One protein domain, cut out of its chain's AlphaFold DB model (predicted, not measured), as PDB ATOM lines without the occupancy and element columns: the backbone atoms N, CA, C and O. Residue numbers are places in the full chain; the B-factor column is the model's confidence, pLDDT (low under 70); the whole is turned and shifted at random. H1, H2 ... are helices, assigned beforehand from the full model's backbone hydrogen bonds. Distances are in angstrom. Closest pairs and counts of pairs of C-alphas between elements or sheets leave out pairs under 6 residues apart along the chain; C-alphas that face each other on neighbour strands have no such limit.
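Overview. This is residues 6 to 47 of the 192 residues of the protein "UDP-glucose 4-epimerase" of plant metagenome (UniProt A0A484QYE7). A helical hairpin, H1 and H2 side by side and joined by a loop, forms a small body, and from it a long arm sticks out: residues 36 to 47 stand free, with H3 at the far end. The printed part has 42 residues with three named helices, H1, H2 and H3 along the chain, and no named strand: all helix. It is extended, with a radius of gyration of the C-alphas of 14.8 A, and flat, spanning 42 by 22 by 9 A.

Arrangement. H1, residues 6 to 15, touches H2, residues 25 to 32; their closest C-alphas, of Ala 12 and Arg 25, are 5.1 A apart. The two form a helical hairpin, running opposite ways at a tilt of 36 degrees, only just steep. H3, residues 40 to 46, is apart from both. In H1, H2 and H3 every O i to N i+4 pair is within hydrogen-bond range.

Along the chain. H1, 14.2 A long from first to last C-alpha, begins at C-alpha 6 (216.730, 8.067, -29.667). H2 is 10.7 A long. H3, 9.9 A long, ends at C-alpha 46 (216.972, -30.851, -21.826).

Size, cuts and confidence. The two C-alphas farthest apart, of Leu 7 and Ala 47, are 42.7 A apart. The printed part has no cut, and both links are short. No printed residue is under 70 in pLDDT.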
ATOM      1  N   GLY A   6     216.126   7.471 -28.472       91.50
ATOM      2  CA  GLY A   6     216.730   8.067 -29.667       91.50
ATOM      3  C   GLY A   6     218.261   8.108 -29.617       91.50
ATOM      4  O   GLY A   6     218.909   7.828 -30.624       91.50
ATOM      5  N   LEU A   7     218.853   8.372 -28.444       92.06
ATOM      6  CA  LEU A   7     220.312   8.363 -28.275       92.06
ATOM      7  C   LEU A   7     220.882   6.949 -28.425       92.06
ATOM      8  O   LEU A   7     221.910   6.771 -29.076       92.06
ATOM      9  N   ILE A   8     220.189   5.940 -27.888       92.00
ATOM     10  CA  ILE A   8     220.575   4.530 -28.051       92.00
ATOM     11  C   ILE A   8     220.474   4.117 -29.525       92.00
ATOM     12  O   ILE A   8     221.376   3.459 -30.035       92.00
ATOM     13  N   GLY A   9     219.430   4.554 -30.236       93.62
ATOM     14  CA  GLY A   9     219.274   4.301 -31.670       93.62
ATOM     15  C   GLY A   9     220.389   4.913 -32.527       93.62
ATOM     16  O   GLY A   9     220.889   4.258 -33.441       93.62
ATOM     17  N   LEU A  10     220.824   6.139 -32.211       93.25
ATOM     18  CA  LEU A  10     221.968   6.775 -32.875       93.25
ATOM     19  C   LEU A  10     223.276   6.026 -32.596       93.25
ATOM     20  O   LEU A  10     224.040   5.766 -33.526       93.25
ATOM     21  N   ALA A  11     223.510   5.628 -31.342       90.75
ATOM     22  CA  ALA A  11     224.671   4.822 -30.975       90.75
ATOM     23  C   ALA A  11     224.672   3.472 -31.712       90.75
ATOM     24  O   ALA A  11     225.673   3.104 -32.317       90.75
ATOM     25  N   ALA A  12     223.532   2.779 -31.749       92.69
ATOM     26  CA  ALA A  12     223.351   1.531 -32.484       92.69
ATOM     27  C   ALA A  12     223.666   1.678 -33.983       92.69
ATOM     28  O   ALA A  12     224.355   0.839 -34.555       92.69
ATOM     29  N   ALA A  13     223.228   2.771 -34.615       92.69
ATOM     30  CA  ALA A  13     223.522   3.041 -36.023       92.69
ATOM     31  C   ALA A  13     225.010   3.325 -36.289       92.69
ATOM     32  O   ALA A  13     225.528   2.937 -37.337       92.69
ATOM     33  N   ALA A  14     225.703   3.992 -35.360       90.88
ATOM     34  CA  ALA A  14     227.145   4.220 -35.461       90.88
ATOM     35  C   ALA A  14     227.942   2.912 -35.308       90.88
ATOM     36  O   ALA A  14     228.944   2.708 -35.997       90.88
ATOM     37  N   MET A  15     227.469   2.019 -34.438       90.12
ATOM     38  CA  MET A  15     228.124   0.760 -34.092       90.12
ATOM     39  C   MET A  15     227.934  -0.361 -35.127       90.12
ATOM     40  O   MET A  15     228.726  -1.297 -35.123       90.12
ATOM     41  N   ASP A  16     226.982  -0.262 -36.064       89.56
ATOM     42  CA  ASP A  16     226.775  -1.271 -37.128       89.56
ATOM     43  C   ASP A  16     228.036  -1.567 -37.961       89.56
ATOM     44  O   ASP A  16     228.172  -2.646 -38.534       89.56
ATOM     45  N   ARG A  17     228.956  -0.600 -38.070       82.19
ATOM     46  CA  ARG A  17     230.202  -0.758 -38.838       82.19
ATOM     47  C   ARG A  17     231.341  -1.389 -38.040       82.19
ATOM     48  O   ARG A  17     232.404  -1.617 -38.611       82.19
ATOM     49  N   LEU A  18     231.147  -1.638 -36.747       79.38
ATOM     50  CA  LEU A  18     232.137  -2.258 -35.874       79.38
ATOM     51  C   LEU A  18     231.879  -3.771 -35.800       79.38
ATOM     52  O   LEU A  18     230.869  -4.192 -35.230       79.38
ATOM     53  N   PRO A  19     232.781  -4.609 -36.344       75.00
ATOM     54  CA  PRO A  19     232.664  -6.058 -36.223       75.00
ATOM     55  C   PRO A  19     232.597  -6.471 -34.746       75.00
ATOM     56  O   PRO A  19     233.443  -6.070 -33.949       75.00
ATOM     57  N   GLY A  20     231.592  -7.269 -34.382       75.12
ATOM     58  CA  GLY A  20     231.390  -7.742 -33.007       75.12
ATOM     59  C   GLY A  20     230.694  -6.752 -32.063       75.12
ATOM     60  O   GLY A  20     230.653  -7.001 -30.858       75.12
ATOM     61  N   ALA A  21     230.135  -5.648 -32.568       84.38
ATOM     62  CA  ALA A  21     229.337  -4.737 -31.754       84.38
ATOM     63  C   ALA A  21     228.099  -5.436 -31.158       84.38
ATOM     64  O   ALA A  21     227.289  -6.016 -31.877       84.38
ATOM     65  N   LEU A  22     227.923  -5.336 -29.834       86.56
ATOM     66  CA  LEU A  22     226.740  -5.868 -29.139       86.56
ATOM     67  C   LEU A  22     225.493  -4.996 -29.355       86.56
ATOM     68  O   LEU A  22     224.369  -5.497 -29.380       86.56
ATOM     69  N   LEU A  23     225.693  -3.686 -29.515       91.19
ATOM     70  CA  LEU A  23     224.635  -2.727 -29.811       91.19
ATOM     71  C   LEU A  23     224.658  -2.407 -31.306       91.19
ATOM     72  O   LEU A  23     225.545  -1.701 -31.770       91.19
ATOM     73  N   THR A  24     223.672  -2.910 -32.036       93.50
ATOM     74  CA  THR A  24     223.432  -2.652 -33.460       93.50
ATOM     75  C   THR A  24     221.982  -2.234 -33.639       93.50
ATOM     76  O   THR A  24     221.165  -2.352 -32.716       93.50
ATOM     77  N   ARG A  25     221.619  -1.744 -34.828       92.88
ATOM     78  CA  ARG A  25     220.206  -1.438 -35.114       92.88
ATOM     79  C   ARG A  25     219.304  -2.663 -34.962       92.88
ATOM     80  O   ARG A  25     218.142  -2.512 -34.583       92.88
ATOM     81  N   ASP A  26     219.827  -3.855 -35.221       91.12
ATOM     82  CA  ASP A  26     219.081  -5.105 -35.096       91.12
ATOM     83  C   ASP A  26     218.911  -5.509 -33.637       91.12
ATOM     84  O   ASP A  26     217.779  -5.707 -33.194       91.12
ATOM     85  N   THR A  27     219.994  -5.533 -32.853       92.00
ATOM     86  CA  THR A  27     219.898  -5.891 -31.431       92.00
ATOM     87  C   THR A  27     219.079  -4.870 -30.649       92.00
ATOM     88  O   THR A  27     218.322  -5.259 -29.763       92.00
ATOM     89  N   TRP A  28     219.126  -3.583 -31.019       93.38
ATOM     90  CA  TRP A  28     218.265  -2.550 -30.437       93.38
ATOM     91  C   TRP A  28     216.779  -2.753 -30.766       93.38
ATOM     92  O   TRP A  28     215.928  -2.599 -29.888       93.38
ATOM     93  N   ARG A  29     216.445  -3.121 -32.011       91.94
ATOM     94  CA  ARG A  29     215.065  -3.477 -32.388       91.94
ATOM     95  C   ARG A  29     214.585  -4.722 -31.645       91.94
ATOM     96  O   ARG A  29     213.475  -4.726 -31.127       91.94
ATOM     97  N   MET A  30     215.434  -5.742 -31.542       90.44
ATOM     98  CA  MET A  30     215.142  -6.971 -30.798       90.44
ATOM     99  C   MET A  30     214.914  -6.701 -29.304       90.44
ATOM    100  O   MET A  30     213.986  -7.253 -28.718       90.44
ATOM    101  N   LEU A  31     215.715  -5.821 -28.695       89.56
ATOM    102  CA  LEU A  31     215.549  -5.393 -27.302       89.56
ATOM    103  C   LEU A  31     214.205  -4.695 -27.075       89.56
ATOM    104  O   LEU A  31     213.500  -5.026 -26.126       89.56
ATOM    105  N   GLN A  32     213.828  -3.772 -27.963       90.38
ATOM    106  CA  GLN A  32     212.539  -3.076 -27.887       90.38
ATOM    107  C   GLN A  32     211.341  -4.008 -28.090       90.38
ATOM    108  O   GLN A  32     210.291  -3.781 -27.500       90.38
ATOM    109  N   ALA A  33     211.495  -5.061 -28.896       90.50
ATOM    110  CA  ALA A  33     210.447  -6.048 -29.137       90.50
ATOM    111  C   ALA A  33     210.183  -6.978 -27.935       90.50
ATOM    112  O   ALA A  33     209.249  -7.773 -27.988       90.50
ATOM    113  N   GLY A  34     210.978  -6.894 -26.858       83.69
ATOM    114  CA  GLY A  34     210.752  -7.675 -25.641       83.69
ATOM    115  C   GLY A  34     210.991  -9.169 -25.848       83.69
ATOM    116  O   GLY A  34     210.139  -9.972 -25.475       83.69
ATOM    117  N   ASN A  35     212.140  -9.506 -26.454       80.31
ATOM    118  CA  ASN A  35     212.623 -10.835 -26.873       80.31
ATOM    119  C   ASN A  35     212.679 -11.888 -25.737       80.31
ATOM    120  O   ASN A  35     213.733 -12.390 -25.349       80.31
ATOM    121  N   THR A  36     211.516 -12.206 -25.187       84.94
ATOM    122  CA  THR A  36     211.288 -13.097 -24.054       84.94
ATOM    123  C   THR A  36     210.385 -14.238 -24.505       84.94
ATOM    124  O   THR A  36     209.473 -14.054 -25.309       84.94
ATOM    125  N   ALA A  37     210.662 -15.444 -24.023       85.75
ATOM    126  CA  ALA A  37     209.877 -16.631 -24.325       85.75
ATOM    127  C   ALA A  37     209.866 -17.560 -23.108       85.75
ATOM    128  O   ALA A  37     210.762 -17.503 -22.266       85.75
ATOM    129  N   SER A  38     208.853 -18.424 -23.020       89.00
ATOM    130  CA  SER A  38     208.793 -19.443 -21.969       89.00
ATOM    131  C   SER A  38     209.935 -20.453 -22.113       89.00
ATOM    132  O   SER A  38     210.197 -20.949 -23.210       89.00
ATOM    133  N   ALA A  39     210.563 -20.806 -20.989       90.81
ATOM    134  CA  ALA A  39     211.611 -21.820 -20.920       90.81
ATOM    135  C   ALA A  39     211.079 -23.267 -20.980       90.81
ATOM    136  O   ALA A  39     211.882 -24.190 -21.090       90.81
ATOM    137  N   ALA A  40     209.753 -23.478 -20.945       92.56
ATOM    138  CA  ALA A  40     209.135 -24.805 -20.814       92.56
ATOM    139  C   ALA A  40     209.597 -25.799 -21.893       92.56
ATOM    140  O   ALA A  40     210.091 -26.872 -21.571       92.56
ATOM    141  N   ARG A  41     209.550 -25.406 -23.176       91.38
ATOM    142  CA  ARG A  41     210.019 -26.276 -24.271       91.38
ATOM    143  C   ARG A  41     211.503 -26.623 -24.160       91.38
ATOM    144  O   ARG A  41     211.900 -27.727 -24.513       91.38
ATOM    145  N   THR A  42     212.326 -25.692 -23.687       90.81
ATOM    146  CA  THR A  42     213.756 -25.938 -23.478       90.81
ATOM    147  C   THR A  42     213.971 -26.922 -22.330       90.81
ATOM    148  O   THR A  42     214.823 -27.800 -22.442       90.81
ATOM    149  N   ALA A  43     213.183 -26.808 -21.256       94.50
ATOM    150  CA  ALA A  43     213.235 -27.724 -20.122       94.50
ATOM    151  C   ALA A  43     212.818 -29.152 -20.513       94.50
ATOM    152  O   ALA A  43     213.520 -30.099 -20.158       94.50
ATOM    153  N   ASP A  44     211.755 -29.295 -21.313       94.81
ATOM    154  CA  ASP A  44     211.291 -30.590 -21.830       94.81
ATOM    155  C   ASP A  44     212.378 -31.290 -22.660       94.81
ATOM    156  O   ASP A  44     212.630 -32.481 -22.489       94.81
ATOM    157  N   VAL A  45     213.062 -30.545 -23.538       94.94
ATOM    158  CA  VAL A  45     214.127 -31.089 -24.399       94.94
ATOM    159  C   VAL A  45     215.381 -31.449 -23.604       94.94
ATOM    160  O   VAL A  45     216.014 -32.465 -23.880       94.94
ATOM    161  N   LEU A  46     215.771 -30.620 -22.632       92.75
ATOM    162  CA  LEU A  46     216.972 -30.851 -21.826       92.75
ATOM    163  C   LEU A  46     216.752 -31.860 -20.688       92.75
ATOM    164  O   LEU A  46     217.730 -32.252 -20.050       92.75
ATOM    165  N   ALA A  47     215.499 -32.243 -20.414       94.44
ATOM    166  CA  ALA A  47     215.086 -33.016 -19.240       94.44
ATOM    167  C   ALA A  47     215.575 -32.411 -17.904       94.44
ATOM    168  O   ALA A  47     215.803 -33.119 -16.923       94.44
TER     169      ALA A  47